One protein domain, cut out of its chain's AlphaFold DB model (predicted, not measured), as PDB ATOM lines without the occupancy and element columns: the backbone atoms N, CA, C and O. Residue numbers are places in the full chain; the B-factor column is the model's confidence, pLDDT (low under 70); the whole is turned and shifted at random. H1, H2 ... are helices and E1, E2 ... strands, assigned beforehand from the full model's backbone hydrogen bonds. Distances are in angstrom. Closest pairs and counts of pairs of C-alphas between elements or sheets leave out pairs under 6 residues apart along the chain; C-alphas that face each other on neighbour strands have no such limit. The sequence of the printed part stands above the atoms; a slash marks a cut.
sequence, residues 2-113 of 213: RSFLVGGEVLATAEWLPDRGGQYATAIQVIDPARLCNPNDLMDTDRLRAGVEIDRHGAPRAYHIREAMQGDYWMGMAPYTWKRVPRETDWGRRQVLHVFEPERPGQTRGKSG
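What this domain is: This is residues 2 to 113 of the 213 residues of the protein "Phage portal protein, lambda family" of Candidatus Kentron sp. G (UniProt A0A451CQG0). Little of this model is regular structure: two small antiparallel sheets, E2-E1-E6 and E3-E4-E5, their strands crossed, meet where E6 begins, with H1 on the first. The 112 printed residues run H1, E1 to E6, mostly strand, under half in named elements. The whole is compact, radius of gyration of the C-alphas 14.7 A, spans 43 by 36 by 28 A.

How they stand to each other: Look first at E1, residues 9 to 16, between E2, 26 to 31, and E6, 96 to 100: within hydrogen-bond range are N 13 and O 29, 2.9 A, and N 10 and O 99, 2.8 A. E3, 52 to 54, E4, 60 to 66, and E5, 82 to 86, form a meander, successive antiparallel neighbours; within range are N 53 and O 62, 2.8 A, and N 63 and O 85, 2.8 A. The closest C-alphas of E4 and E6 are Tyr 63 and Val 96, 7.6 A. H1, 2 to 7, is on E1's sheet, height 5.6 A; each O i to N i+4 pair is within range.

Where its parts are: Find H1's start, C-alpha 2, at (57.841, 382.036, 26.708), and E6's end, C-alpha 100, at (49.226, 388.562, 19.681). E1 spans 23.1 A, E4 17.4 A.

The domain as a whole: Long links join E2 to E3 and E4 to E5. The printed part has no cut; no printed residue is under 70.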
ATOM      1  N   ARG A   2      58.600 382.546  25.539       77.62
ATOM      2  CA  ARG A   2      57.841 382.036  26.708       77.62
ATOM      3  C   ARG A   2      56.577 382.842  27.049       77.62
ATOM      4  O   ARG A   2      55.528 382.249  27.259       77.62
ATOM      5  N   SER A   3      56.666 384.175  27.043       80.75
ATOM      6  CA  SER A   3      55.514 385.052  27.320       80.75
ATOM      7  C   SER A   3      54.356 384.856  26.332       80.75
ATOM      8  O   SER A   3      53.209 384.888  26.753       80.75
ATOM      9  N   PHE A   4      54.637 384.571  25.055       85.06
ATOM     10  CA  PHE A   4      53.597 384.299  24.057       85.06
ATOM     11  C   PHE A   4      52.863 382.986  24.341       85.06
ATOM     12  O   PHE A   4      51.644 382.930  24.288       85.06
ATOM     13  N   LEU A   5      53.599 381.926  24.685       84.44
ATOM     14  CA  LEU A   5      53.003 380.617  24.956       84.44
ATOM     15  C   LEU A   5      52.138 380.640  26.222       84.44
ATOM     16  O   LEU A   5      51.023 380.124  26.228       84.44
ATOM     17  N   VAL A   6      52.639 381.268  27.288       85.12
ATOM     18  CA  VAL A   6      51.954 381.303  28.587       85.12
ATOM     19  C   VAL A   6      50.833 382.343  28.608       85.12
ATOM     20  O   VAL A   6      49.740 382.035  29.065       85.12
ATOM     21  N   GLY A   7      51.087 383.557  28.115       82.44
ATOM     22  CA  GLY A   7      50.139 384.675  28.166       82.44
ATOM     23  C   GLY A   7      49.293 384.860  26.905       82.44
ATOM     24  O   GLY A   7      48.293 385.564  26.947       82.44
ATOM     25  N   GLY A   8      49.659 384.240  25.778       89.81
ATOM     26  CA  GLY A   8      49.007 384.458  24.478       89.81
ATOM     27  C   GLY A   8      49.433 385.729  23.751       89.81
ATOM     28  O   GLY A   8      48.948 386.019  22.660       89.81
ATOM     29  N   GLU A   9      50.323 386.509  24.355       92.50
ATOM     30  CA  GLU A   9      50.783 387.775  23.810       92.50
ATOM     31  C   GLU A   9      52.182 388.134  24.313       92.50
ATOM     32  O   GLU A   9      52.696 387.595  25.300       92.50
ATOM     33  N   VAL A  10      52.813 389.062  23.602       93.38
ATOM     34  CA  VAL A  10      54.097 389.653  23.964       93.38
ATOM     35  C   VAL A  10      53.973 391.158  23.865       93.38
ATOM     36  O   VAL A  10      53.526 391.683  22.844       93.38
ATOM     37  N   LEU A  11      54.411 391.841  24.916       93.81
ATOM     38  CA  LEU A  11      54.500 393.289  24.962       93.81
ATOM     39  C   LEU A  11      55.966 393.701  25.083       93.81
ATOM     40  O   LEU A  11      56.713 393.171  25.905       93.81
ATOM     41  N   ALA A  12      56.386 394.652  24.261       94.81
ATOM     42  CA  ALA A  12      57.701 395.256  24.366       94.81
ATOM     43  C   ALA A  12      57.663 396.736  23.983       94.81
ATOM     44  O   ALA A  12      56.877 397.149  23.128       94.81
ATOM     45  N   THR A  13      58.537 397.529  24.596       94.75
ATOM     46  CA  THR A  13      58.766 398.930  24.237       94.75
ATOM     47  C   THR A  13      60.130 399.090  23.578       94.75
ATOM     48  O   THR A  13      61.114 398.469  23.976       94.75
ATOM     49  N   ALA A  14      60.188 399.910  22.533       93.56
ATOM     50  CA  ALA A  14      61.412 400.267  21.831       93.56
ATOM     51  C   ALA A  14      61.921 401.617  22.353       93.56
ATOM     52  O   ALA A  14      61.604 402.678  21.808       93.56
ATOM     53  N   GLU A  15      62.722 401.570  23.410       90.31
ATOM     54  CA  GLU A  15      63.361 402.731  24.022       90.31
ATOM     55  C   GLU A  15      64.588 403.187  23.209       90.31
ATOM     56  O   GLU A  15      65.150 402.440  22.398       90.31
ATOM     57  N   TRP A  16      64.989 404.444  23.397       89.25
ATOM     58  CA  TRP A  16      66.169 405.035  22.763       89.25
ATOM     59  C   TRP A  16      67.167 405.469  23.836       89.25
ATOM     60  O   TRP A  16      66.916 406.415  24.577       89.25
ATOM     61  N   LEU A  17      68.286 404.754  23.929       90.25
ATOM     62  CA  LEU A  17      69.326 404.919  24.943       90.25
ATOM     63  C   LEU A  17      70.681 405.160  24.252       90.25
ATOM     64  O   LEU A  17      71.423 404.198  24.023       90.25
ATOM     65  N   PRO A  18      71.009 406.414  23.883       86.06
ATOM     66  CA  PRO A  18      72.253 406.735  23.179       86.06
ATOM     67  C   PRO A  18      73.493 406.511  24.056       86.06
ATOM     68  O   PRO A  18      74.520 406.054  23.563       86.06
ATOM     69  N   ASP A  19      73.365 406.711  25.369       88.25
ATOM     70  CA  ASP A  19      74.478 406.628  26.325       88.25
ATOM     71  C   ASP A  19      74.777 405.194  26.800       88.25
ATOM     72  O   ASP A  19      75.584 404.975  27.700       88.25
ATOM     73  N   ARG A  20      74.147 404.177  26.193       83.19
ATOM     74  CA  ARG A  20      74.329 402.758  26.558       83.19
ATOM     75  C   ARG A  20      75.702 402.197  26.153       83.19
ATOM     76  O   ARG A  20      76.017 401.059  26.491       83.19
ATOM     77  N   GLY A  21      76.487 402.942  25.372       82.69
ATOM     78  CA  GLY A  21      77.802 402.511  24.883       82.69
ATOM     79  C   GLY A  21      77.761 401.429  23.792       82.69
ATOM     80  O   GLY A  21      78.785 400.821  23.493       82.69
ATOM     81  N   GLY A  22      76.593 401.158  23.200       83.44
ATOM     82  CA  GLY A  22      76.437 400.231  22.074       83.44
ATOM     83  C   GLY A  22      76.477 400.936  20.714       83.44
ATOM     84  O   GLY A  22      76.251 402.137  20.629       83.44
ATOM     85  N   GLN A  23      76.688 400.174  19.634       84.81
ATOM     86  CA  GLN A  23      76.661 400.706  18.256       84.81
ATOM     87  C   GLN A  23      75.290 401.275  17.851       84.81
ATOM     88  O   GLN A  23      75.202 402.137  16.982       84.81
ATOM     89  N   TYR A  24      74.218 400.794  18.485       87.25
ATOM     90  CA  TYR A  24      72.854 401.242  18.244       87.25
ATOM     91  C   TYR A  24      72.214 401.702  19.550       87.25
ATOM     92  O   TYR A  24      72.306 401.019  20.571       87.25
ATOM     93  N   ALA A  25      71.502 402.825  19.485       90.12
ATOM     94  CA  ALA A  25      70.771 403.386  20.618       90.12
ATOM     95  C   ALA A  25      69.382 402.752  20.820       90.12
ATOM     96  O   ALA A  25      68.766 402.938  21.864       90.12
ATOM     97  N   THR A  26      68.857 401.999  19.845       89.06
ATOM     98  CA  THR A  26      67.560 401.324  20.010       89.06
ATOM     99  C   THR A  26      67.698 400.144  20.967       89.06
ATOM    100  O   THR A  26      68.414 399.186  20.683       89.06
ATOM    101  N   ALA A  27      66.969 400.201  22.079       90.94
ATOM    102  CA  ALA A  27      66.884 399.143  23.073       90.94
ATOM    103  C   ALA A  27      65.440 398.643  23.167       90.94
ATOM    104  O   ALA A  27      64.505 399.432  23.265       90.94
ATOM    105  N   ILE A  28      65.251 397.325  23.135       92.12
ATOM    106  CA  ILE A  28      63.929 396.713  23.278       92.12
ATOM    107  C   ILE A  28      63.798 396.202  24.707       92.12
ATOM    108  O   ILE A  28      64.544 395.317  25.125       92.12
ATOM    109  N   GLN A  29      62.840 396.749  25.443       92.44
ATOM    110  CA  GLN A  29      62.468 396.271  26.763       92.44
ATOM    111  C   GLN A  29      61.239 395.377  26.633       92.44
ATOM    112  O   GLN A  29      60.172 395.826  26.223       92.44
ATOM    113  N   VAL A  30      61.385 394.102  26.988       93.25
ATOM    114  CA  VAL A  30      60.241 393.192  27.098       93.25
ATOM    115  C   VAL A  30      59.524 393.490  28.408       93.25
ATOM    116  O   VAL A  30      60.154 393.586  29.461       93.25
ATOM    117  N   ILE A  31      58.208 393.644  28.332       92.00
ATOM    118  CA  ILE A  31      57.351 393.970  29.464       92.00
ATOM    119  C   ILE A  31      56.369 392.821  29.647       92.00
ATOM    120  O   ILE A  31      55.866 392.257  28.675       92.00
ATOM    121  N   ASP A  32      56.100 392.473  30.901       90.44
ATOM    122  CA  ASP A  32      55.062 391.498  31.212       90.44
ATOM    123  C   ASP A  32      53.686 392.033  30.763       90.44
ATOM    124  O   ASP A  32      53.285 393.116  31.210       90.44
ATOM    125  N   PRO A  33      52.939 391.310  29.908       90.31
ATOM    126  CA  PRO A  33      51.597 391.714  29.502       90.31
ATOM    127  C   PRO A  33      50.607 391.877  30.665       90.31
ATOM    128  O   PRO A  33      49.632 392.613  30.528       90.31
ATOM    129  N   ALA A  34      50.842 391.260  31.827       89.88
ATOM    130  CA  ALA A  34      50.027 391.461  33.028       89.88
ATOM    131  C   ALA A  34      50.066 392.913  33.543       89.88
ATOM    132  O   ALA A  34      49.143 393.353  34.222       89.88
ATOM    133  N   ARG A  35      51.107 393.682  33.193       91.75
ATOM    134  CA  ARG A  35      51.215 395.113  33.526       91.75
ATOM    135  C   ARG A  35      50.393 396.010  32.603       91.75
ATOM    136  O   ARG A  35      50.225 397.189  32.902       91.75
ATOM    137  N   LEU A  36      49.919 395.492  31.471       93.00
ATOM    138  CA  LEU A  36      49.036 396.220  30.569       93.00
ATOM    139  C   LEU A  36      47.621 396.170  31.149       93.00
ATOM    140  O   LEU A  36      46.950 395.141  31.073       93.00
ATOM    141  N   CYS A  37      47.174 397.260  31.759       92.75
ATOM    142  CA  CYS A  37      45.825 397.373  32.305       92.75
ATOM    143  C   CYS A  37      45.346 398.824  32.287       92.75
ATOM    144  O   CYS A  37      46.121 399.756  32.050       92.75
ATOM    145  N   ASN A  38      44.043 399.015  32.487       93.81
ATOM    146  CA  ASN A  38      43.471 400.354  32.537       93.81
ATOM    147  C   ASN A  38      44.038 401.110  33.750       93.81
ATOM    148  O   ASN A  38      44.200 400.508  34.817       93.81
ATOM    149  N   PRO A  39      44.327 402.416  33.627       91.12
ATOM    150  CA  PRO A  39      44.724 403.229  34.769       91.12
ATOM    151  C   PRO A  39      43.694 403.132  35.891       91.12
ATOM    152  O   PRO A  39      42.493 403.169  35.621       91.12
ATOM    153  N   ASN A  40      44.164 403.014  37.133       88.69
ATOM    154  CA  ASN A  40      43.326 402.817  38.321       88.69
ATOM    155  C   ASN A  40      42.392 401.594  38.244       88.69
ATOM    156  O   ASN A  40      41.370 401.574  38.923       88.69
ATOM    157  N   ASP A  41      42.715 400.608  37.399       86.69
ATOM    158  CA  ASP A  41      41.893 399.418  37.141       86.69
ATOM    159  C   ASP A  41      40.430 399.759  36.784       86.69
ATOM    160  O   ASP A  41      39.490 399.032  37.112       86.69
ATOM    161  N   LEU A  42      40.234 400.891  36.096       90.94
ATOM    162  CA  LEU A  42      38.921 401.335  35.634       90.94
ATOM    163  C   LEU A  42      38.291 400.327  34.664       90.94
ATOM    164  O   LEU A  42      38.984 399.604  33.944       90.94
ATOM    165  N   MET A  43      36.959 400.330  34.603       92.12
ATOM    166  CA  MET A  43      36.219 399.522  33.635       92.12
ATOM    167  C   MET A  43      36.550 399.918  32.194       92.12
ATOM    168  O   MET A  43      36.864 401.073  31.896       92.12
ATOM    169  N   ASP A  44      36.447 398.939  31.299       91.50
ATOM    170  CA  ASP A  44      36.633 399.154  29.870       91.50
ATOM    171  C   ASP A  44      35.595 400.134  29.311       91.50
ATOM    172  O   ASP A  44      34.423 400.146  29.692       91.50
ATOM    173  N   THR A  45      36.042 400.939  28.355       90.81
ATOM    174  CA  THR A  45      35.240 401.930  27.638       90.81
ATOM    175  C   THR A  45      35.301 401.677  26.130       90.81
ATOM    176  O   THR A  45      35.939 400.739  25.640       90.81
ATOM    177  N   ASP A  46      34.618 402.518  25.357       88.38
ATOM    178  CA  ASP A  46      34.669 402.483  23.896       88.38
ATOM    179  C   ASP A  46      36.081 402.748  23.346       88.38
ATOM    180  O   ASP A  46      36.424 402.198  22.302       88.38
ATOM    181  N   ARG A  47      36.893 403.541  24.059       90.62
ATOM    182  CA  ARG A  47      38.230 403.998  23.643       90.62
ATOM    183  C   ARG A  47      39.386 403.434  24.453       90.62
ATOM    184  O   ARG A  47      40.523 403.585  24.026       90.62
ATOM    185  N   LEU A  48      39.139 402.795  25.591       93.50
ATOM    186  CA  LEU A  48      40.174 402.172  26.415       93.50
ATOM    187  C   LEU A  48      39.721 400.772  26.818       93.50
ATOM    188  O   LEU A  48      38.717 400.632  27.513       93.50
ATOM    189  N   ARG A  49      40.457 399.745  26.383       92.50
ATOM    190  CA  ARG A  49      40.138 398.339  26.665       92.50
ATOM    191  C   ARG A  49      41.370 397.580  27.120       92.50
ATOM    192  O   ARG A  49      42.324 397.450  26.348       92.50
ATOM    193  N   ALA A  50      41.337 397.040  28.335       90.94
ATOM    194  CA  ALA A  50      42.400 396.222  28.917       90.94
ATOM    195  C   ALA A  50      43.815 396.829  28.769       90.94
ATOM    196  O   ALA A  50      44.778 396.127  28.450       90.94
ATOM    197  N   GLY A  51      43.927 398.144  28.969       92.12
ATOM    198  CA  GLY A  51      45.153 398.936  28.886       92.12
ATOM    199  C   GLY A  51      45.492 399.472  27.494       92.12
ATOM    200  O   GLY A  51      46.472 400.199  27.361       92.12
ATOM    201  N   VAL A  52      44.711 399.159  26.457       94.69
ATOM    202  CA  VAL A  52      44.945 399.636  25.083       94.69
ATOM    203  C   VAL A  52      43.970 400.762  24.748       94.69
ATOM    204  O   VAL A  52      42.756 400.556  24.736       94.69
ATOM    205  N   GLU A  53      44.500 401.950  24.460       94.88
ATOM    206  CA  GLU A  53      43.731 403.080  23.935       94.88
ATOM    207  C   GLU A  53      43.525 402.881  22.427       94.88
ATOM    208  O   GLU A  53      44.498 402.686  21.695       94.88
ATOM    209  N   ILE A  54      42.283 402.942  21.953       94.06
ATOM    210  CA  ILE A  54      41.890 402.707  20.559       94.06
ATOM    211  C   ILE A  54      41.252 403.956  19.934       94.06
ATOM    212  O   ILE A  54      40.522 404.699  20.588       94.06
ATOM    213  N   ASP A  55      41.545 404.197  18.654       91.94
ATOM    214  CA  ASP A  55      40.915 405.254  17.850       91.94
ATOM    215  C   ASP A  55      39.512 404.830  17.364       91.94
ATOM    216  O   ASP A  55      39.126 403.665  17.460       91.94
ATOM    217  N   ARG A  56      38.756 405.760  16.765       89.50
ATOM    218  CA  ARG A  56      37.435 405.541  16.148       89.50
ATOM    219  C   ARG A  56      37.401 404.389  15.139       89.50
ATOM    220  O   ARG A  56      36.352 403.798  14.919       89.50
ATOM    221  N   HIS A  57      38.545 404.090  14.529       87.88
ATOM    222  CA  HIS A  57      38.712 403.009  13.555       87.88
ATOM    223  C   HIS A  57      39.146 401.680  14.192       87.88
ATOM    224  O   HIS A  57      39.445 400.727  13.480       87.88
ATOM    225  N   GLY A  58      39.242 401.608  15.524       85.69
ATOM    226  CA  GLY A  58      39.690 400.424  16.262       85.69
ATOM    227  C   GLY A  58      41.208 400.205  16.266       85.69
ATOM    228  O   GLY A  58      41.680 399.210  16.811       85.69
ATOM    229  N   ALA A  59      41.990 401.117  15.681       89.25
ATOM    230  CA  ALA A  59      43.446 401.037  15.691       89.25
ATOM    231  C   ALA A  59      44.009 401.427  17.074       89.25
ATOM    232  O   ALA A  59      43.582 402.442  17.630       89.25
ATOM    233  N   PRO A  60      44.992 400.687  17.623       92.19
ATOM    234  CA  PRO A  60      45.620 401.046  18.889       92.19
ATOM    235  C   PRO A  60      46.442 402.328  18.736       92.19
ATOM    236  O   PRO A  60      47.266 402.433  17.824       92.19
ATOM    237  N   ARG A  61      46.225 403.282  19.641       93.88
ATOM    238  CA  ARG A  61      46.855 404.607  19.688       93.88
ATOM    239  C   ARG A  61      47.909 404.704  20.786       93.88
ATOM    240  O   ARG A  61      48.976 405.273  20.564       93.88
ATOM    241  N   ALA A  62      47.624 404.157  21.962       95.06
ATOM    242  CA  ALA A  62      48.538 404.155  23.098       95.06
ATOM    243  C   ALA A  62      48.292 402.952  24.010       95.06
ATOM    244  O   ALA A  62      47.256 402.294  23.935       95.06
ATOM    245  N   TYR A  63      49.264 402.680  24.869       95.81
ATOM    246  CA  TYR A  63      49.255 401.580  25.820       95.81
ATOM    247  C   TYR A  63      49.489 402.129  27.224       95.81
ATOM    248  O   TYR A  63      50.402 402.925  27.446       95.81
ATOM    249  N   HIS A  64      48.665 401.704  28.172       95.44
ATOM    250  CA  HIS A  64      48.767 402.049  29.582       95.44
ATOM    251  C   HIS A  64      49.447 400.905  30.320       95.44
ATOM    252  O   HIS A  64      48.872 399.840  30.527       95.44
ATOM    253  N   ILE A  65      50.705 401.121  30.685       94.81
ATOM    254  CA  ILE A  65      51.551 400.099  31.290       94.81
ATOM    255  C   ILE A  65      51.810 400.499  32.734       94.81
ATOM    256  O   ILE A  65      52.388 401.552  32.998       94.81
ATOM    257  N   ARG A  66      51.408 399.650  33.673       93.38
ATOM    258  CA  ARG A  66      51.716 399.812  35.094       93.38
ATOM    259  C   ARG A  66      53.228 399.775  35.314       93.38
ATOM    260  O   ARG A  66      53.906 398.961  34.686       93.38
ATOM    261  N   GLU A  67      53.792 400.626  36.167       91.12
ATOM    262  CA  GLU A  67      55.252 400.717  36.351       91.12
ATOM    263  C   GLU A  67      55.856 399.492  37.053       91.12
ATOM    264  O   GLU A  67      56.972 399.092  36.715       91.12
ATOM    265  N   ALA A  68      55.091 398.840  37.930       89.31
ATOM    266  CA  ALA A  68      55.465 397.594  38.594       89.31
ATOM    267  C   ALA A  68      54.315 396.568  38.596       89.31
ATOM    268  O   ALA A  68      53.174 396.880  38.259       89.31
ATOM    269  N   MET A  69      54.610 395.319  38.955       86.00
ATOM    270  CA  MET A  69      53.589 394.276  39.128       86.00
ATOM    271  C   MET A  69      52.758 394.552  40.395       86.00
ATOM    272  O   MET A  69      53.287 395.077  41.370       86.00
ATOM    273  N   GLN A  70      51.491 394.121  40.435       72.50
ATOM    274  CA  GLN A  70      50.569 394.328  41.576       72.50
ATOM    275  C   GLN A  70      50.958 393.586  42.881       72.50
ATOM    276  O   GLN A  70      50.187 393.545  43.830       72.50
ATOM    277  N   GLY A  71      52.157 393.012  42.957       78.38
ATOM    278  CA  GLY A  71      52.712 392.382  44.161       78.38
ATOM    279  C   GLY A  71      54.149 392.805  44.461       78.38
ATOM    280  O   GLY A  71      54.772 392.238  45.353       78.38
ATOM    281  N   ASP A  72      54.694 393.772  43.718       83.00
ATOM    282  CA  ASP A  72      56.063 394.239  43.915       83.00
ATOM    283  C   ASP A  72      56.115 395.316  45.008       83.00
ATOM    284  O   ASP A  72      56.073 396.520  44.744       83.00
ATOM    285  N   TYR A  73      56.169 394.860  46.262       74.31
ATOM    286  CA  TYR A  73      56.195 395.733  47.439       74.31
ATOM    287  C   TYR A  73      57.459 396.607  47.505       74.31
ATOM    288  O   TYR A  73      57.444 397.680  48.106       74.31
ATOM    289  N   TRP A  74      58.554 396.182  46.866       79.69
ATOM    290  CA  TRP A  74      59.822 396.913  46.901       79.69
ATOM    291  C   TRP A  74      59.781 398.199  46.065       79.69
ATOM    292  O   TRP A  74      60.510 399.148  46.344       79.69
ATOM    293  N   MET A  75      58.893 398.260  45.068       79.12
ATOM    294  CA  MET A  75      58.747 399.417  44.181       79.12
ATOM    295  C   MET A  75      57.770 400.492  44.699       79.12
ATOM    296  O   MET A  75      57.429 401.428  43.970       79.12
ATOM    297  N   GLY A  76      57.330 400.404  45.961       85.19
ATOM    298  CA  GLY A  76      56.551 401.448  46.631       85.19
ATOM    299  C   GLY A  76      55.225 401.756  45.929       85.19
ATOM    300  O   GLY A  76      54.329 400.917  45.905       85.19
ATOM    301  N   MET A  77      55.090 402.966  45.371       83.56
ATOM    302  CA  MET A  77      53.874 403.414  44.671       83.56
ATOM    303  C   MET A  77      53.826 403.028  43.185       83.56
ATOM    304  O   MET A  77      52.782 403.183  42.560       83.56
ATOM    305  N   ALA A  78      54.904 402.490  42.608       83.12
ATOM    306  CA  ALA A  78      54.947 402.091  41.197       83.12
ATOM    307  C   ALA A  78      53.872 401.052  40.780       83.12
ATOM    308  O   ALA A  78      53.398 401.119  39.643       83.12
ATOM    309  N   PRO A  79      53.411 400.119  41.645       85.56
ATOM    310  CA  PRO A  79      52.262 399.264  41.335       85.56
ATOM    311  C   PRO A  79      50.947 400.036  41.137       85.56
ATOM    312  O   PRO A  79      50.020 399.520  40.521       85.56
ATOM    313  N   TYR A  80      50.855 401.271  41.629       85.19
ATOM    314  CA  TYR A  80      49.686 402.148  41.512       85.19
ATOM    315  C   TYR A  80      49.915 403.304  40.529       85.19
ATOM    316  O   TYR A  80      49.111 404.232  40.462       85.19
ATOM    317  N   THR A  81      50.998 403.252  39.752       91.12
ATOM    318  CA  THR A  81      51.314 404.246  38.728       91.12
ATOM    319  C   THR A  81      51.288 403.586  37.358       91.12
ATOM    320  O   THR A  81      51.807 402.486  37.157       91.12
ATOM    321  N   TRP A  82      50.694 404.277  36.387       93.31
ATOM    322  CA  TRP A  82      50.631 403.835  34.999       93.31
ATOM    323  C   TRP A  82      51.338 404.834  34.100       93.31
ATOM    324  O   TRP A  82      51.021 406.023  34.090       93.31
ATOM    325  N   LYS A  83      52.240 404.325  33.267       93.88
ATOM    326  CA  LYS A  83      52.873 405.075  32.193       93.88
ATOM    327  C   LYS A  83      52.068 404.879  30.913       93.88
ATOM    328  O   LYS A  83      51.918 403.759  30.422       93.88
ATOM    329  N   ARG A  84      51.565 405.977  30.346       94.94
ATOM    330  CA  ARG A  84      50.978 405.977  29.002       94.94
ATOM    331  C   ARG A  84      52.097 406.067  27.967       94.94
ATOM    332  O   ARG A  84      52.817 407.061  27.927       94.94
ATOM    333  N   VAL A  85      52.215 405.057  27.114       94.62
ATOM    334  CA  VAL A  85      53.198 404.998  26.027       94.62
ATOM    335  C   VAL A  85      52.452 405.053  24.691       94.62
ATOM    336  O   VAL A  85      51.629 404.169  24.431       94.62
ATOM    337  N   PRO A  86      52.664 406.076  23.843       94.88
ATOM    338  CA  PRO A  86      52.045 406.109  22.524       94.88
ATOM    339  C   PRO A  86      52.570 404.951  21.667       94.88
ATOM    340  O   PRO A  86      53.696 404.490  21.831       94.88
ATOM    341  N   ARG A  87      51.741 404.437  20.755       94.06
ATOM    342  CA  ARG A  87      52.125 403.313  19.888       94.06
ATOM    343  C   ARG A  87      53.298 403.680  18.981       94.06
ATOM    344  O   ARG A  87      54.193 402.860  18.766       94.06
ATOM    345  N   GLU A  88      53.256 404.885  18.432       94.06
ATOM    346  CA  GLU A  88      54.227 405.453  17.503       94.06
ATOM    347  C   GLU A  88      54.612 406.856  17.989       94.06
ATOM    348  O   GLU A  88      53.805 407.540  18.621       94.06
ATOM    349  N   THR A  89      55.852 407.267  17.733       91.56
ATOM    350  CA  THR A  89      56.301 408.646  17.959       91.56
ATOM    351  C   THR A  89      55.685 409.589  16.923       91.56
ATOM    352  O   THR A  89      55.184 409.141  15.893       91.56
ATOM    353  N   ASP A  90      55.790 410.903  17.137       90.31
ATOM    354  CA  ASP A  90      55.226 411.920  16.226       90.31
ATOM    355  C   ASP A  90      55.743 411.821  14.777       90.31
ATOM    356  O   ASP A  90      55.080 412.244  13.836       90.31
ATOM    357  N   TRP A  91      56.924 411.230  14.590       88.25
ATOM    358  CA  TRP A  91      57.577 411.004  13.297       88.25
ATOM    359  C   TRP A  91      57.427 409.559  12.782       88.25
ATOM    360  O   TRP A  91      58.107 409.159  11.840       88.25
ATOM    361  N   GLY A  92      56.545 408.760  13.394       88.50
ATOM    362  CA  GLY A  92      56.128 407.446  12.895       88.50
ATOM    363  C   GLY A  92      56.981 406.254  13.338       88.50
ATOM    364  O   GLY A  92      56.759 405.138  12.864       88.50
ATOM    365  N   ARG A  93      57.947 406.418  14.256       91.88
ATOM    366  CA  ARG A  93      58.687 405.265  14.798       91.88
ATOM    367  C   ARG A  93      57.818 404.504  15.778       91.88
ATOM    368  O   ARG A  93      57.357 405.053  16.772       91.88
ATOM    369  N   ARG A  94      57.684 403.201  15.555       91.81
ATOM    370  CA  ARG A  94      56.957 402.312  16.459       91.81
ATOM    371  C   ARG A  94      57.661 402.223  17.814       91.81
ATOM    372  O   ARG A  94      58.806 401.783  17.894       91.81
ATOM    373  N   GLN A  95      56.973 402.657  18.863       94.12
ATOM    374  CA  GLN A  95      57.453 402.633  20.241       94.12
ATOM    375  C   GLN A  95      56.923 401.412  20.996       94.12
ATOM    376  O   GLN A  95      57.647 400.868  21.822       94.12
ATOM    377  N   VAL A  96      55.709 400.941  20.689       95.25
ATOM    378  CA  VAL A  96      55.137 399.737  21.310       95.25
ATOM    379  C   VAL A  96      54.992 398.608  20.295       95.25
ATOM    380  O   VAL A  96      54.371 398.744  19.234       95.25
ATOM    381  N   LEU A  97      55.559 397.465  20.660       93.69
ATOM    382  CA  LEU A  97      55.463 396.197  19.961       93.69
ATOM    383  C   LEU A  97      54.535 395.292  20.771       93.69
ATOM    384  O   LEU A  97      54.925 394.739  21.797       93.69
ATOM    385  N   HIS A  98      53.295 395.165  20.313       93.69
ATOM    386  CA  HIS A  98      52.315 394.255  20.893       93.69
ATOM    387  C   HIS A  98      52.004 393.165  19.876       93.69
ATOM    388  O   HIS A  98      51.464 393.445  18.806       93.69
ATOM    389  N   VAL A  99      52.425 391.942  20.187       91.69
ATOM    390  CA  VAL A  99      52.309 390.777  19.307       91.69
ATOM    391  C   VAL A  99      51.342 389.794  19.945       91.69
ATOM    392  O   VAL A  99      51.620 389.266  21.022       91.69
ATOM    393  N   PHE A 100      50.219 389.551  19.282       92.19
ATOM    394  CA  PHE A 100      49.226 388.562  19.681       92.19
ATOM    395  C   PHE A 100      48.450 388.066  18.461       92.19
ATOM    396  O   PHE A 100      48.443 388.718  17.415       92.19
ATOM    397  N   GLU A 101      47.794 386.921  18.611       88.31
ATOM    398  CA  GLU A 101      46.919 386.350  17.592       88.31
ATOM    399  C   GLU A 101      45.450 386.610  17.979       88.31
ATOM    400  O   GLU A 101      45.007 386.144  19.033       88.31
ATOM    401  N   PRO A 102      44.699 387.422  17.210       85.81
ATOM    402  CA  PRO A 102      43.294 387.687  17.496       85.81
ATOM    403  C   PRO A 102      42.415 386.511  17.049       85.81
ATOM    404  O   PRO A 102      42.399 386.152  15.876       85.81
ATOM    405  N   GLU A 103      41.612 385.967  17.963       86.88
ATOM    406  CA  GLU A 103      40.588 384.962  17.636       86.88
ATOM    407  C   GLU A 103      39.300 385.617  17.123       86.88
ATOM    408  O   GLU A 103      38.533 385.017  16.368       86.88
ATOM    409  N   ARG A 104      39.022 386.848  17.574       85.75
ATOM    410  CA  ARG A 104      37.803 387.594  17.245       85.75
ATOM    411  C   ARG A 104      38.123 389.010  16.761       85.75
ATOM    412  O   ARG A 104      39.056 389.636  17.274       85.75
ATOM    413  N   PRO A 105      37.329 389.564  15.824       83.94
ATOM    414  CA  PRO A 105      37.491 390.950  15.402       83.94
ATOM    415  C   PRO A 105      37.255 391.900  16.584       83.94
ATOM    416  O   PRO A 105      36.326 391.718  17.368       83.94
ATOM    417  N   GLY A 106      38.112 392.915  16.722       82.50
ATOM    418  CA  GLY A 106      38.040 393.900  17.810       82.50
ATOM    419  C   GLY A 106      38.651 393.451  19.145       82.50
ATOM    420  O   GLY A 106      38.554 394.184  20.130       82.50
ATOM    421  N   GLN A 107      39.283 392.276  19.189       88.50
ATOM    422  CA  GLN A 107      40.048 391.813  20.342       88.50
ATOM    423  C   GLN A 107      41.319 392.657  20.517       88.50
ATOM    424  O   GLN A 107      42.126 392.774  19.598       88.50
ATOM    425  N   THR A 108      41.500 393.240  21.704       88.81
ATOM    426  CA  THR A 108      42.648 394.109  22.014       88.81
ATOM    427  C   THR A 108      43.796 393.386  22.711       88.81
ATOM    428  O   THR A 108      44.859 393.977  22.846       88.81
ATOM    429  N   ARG A 109      43.599 392.141  23.167       90.38
ATOM    430  CA  ARG A 109      44.558 391.353  23.961       90.38
ATOM    431  C   ARG A 109      44.599 389.906  23.507       90.38
ATOM    432  O   ARG A 109      43.552 389.340  23.196       90.38
ATOM    433  N   GLY A 110      45.782 389.302  23.516       86.06
ATOM    434  CA  GLY A 110      45.931 387.879  23.219       86.06
ATOM    435  C   GLY A 110      45.391 386.993  24.336       86.06
ATOM    436  O   GLY A 110      45.316 387.400  25.494       86.06
ATOM    437  N   LYS A 111      45.012 385.765  23.985       85.38
ATOM    438  CA  LYS A 111      44.736 384.689  24.942       85.38
ATOM    439  C   LYS A 111      45.686 383.543  24.653       85.38
ATOM    440  O   LYS A 111      46.053 383.318  23.504       85.38
ATOM    441  N   SER A 112      46.121 382.838  25.692       84.69
ATOM    442  CA  SER A 112      47.015 381.697  25.497       84.69
ATOM    443  C   SER A 112      46.303 380.588  24.727       84.69
ATOM    444  O   SER A 112      45.277 380.084  25.181       84.69
ATOM    445  N   GLY A 113      46.897 380.141  23.619       79.06
ATOM    446  CA  GLY A 113      46.421 378.959  22.893       79.06
ATOM    447  C   GLY A 113      46.497 377.670  23.725       79.06
ATOM    448  O   GLY A 113      45.737 376.733  23.493       79.06
TER     449      GLY A 113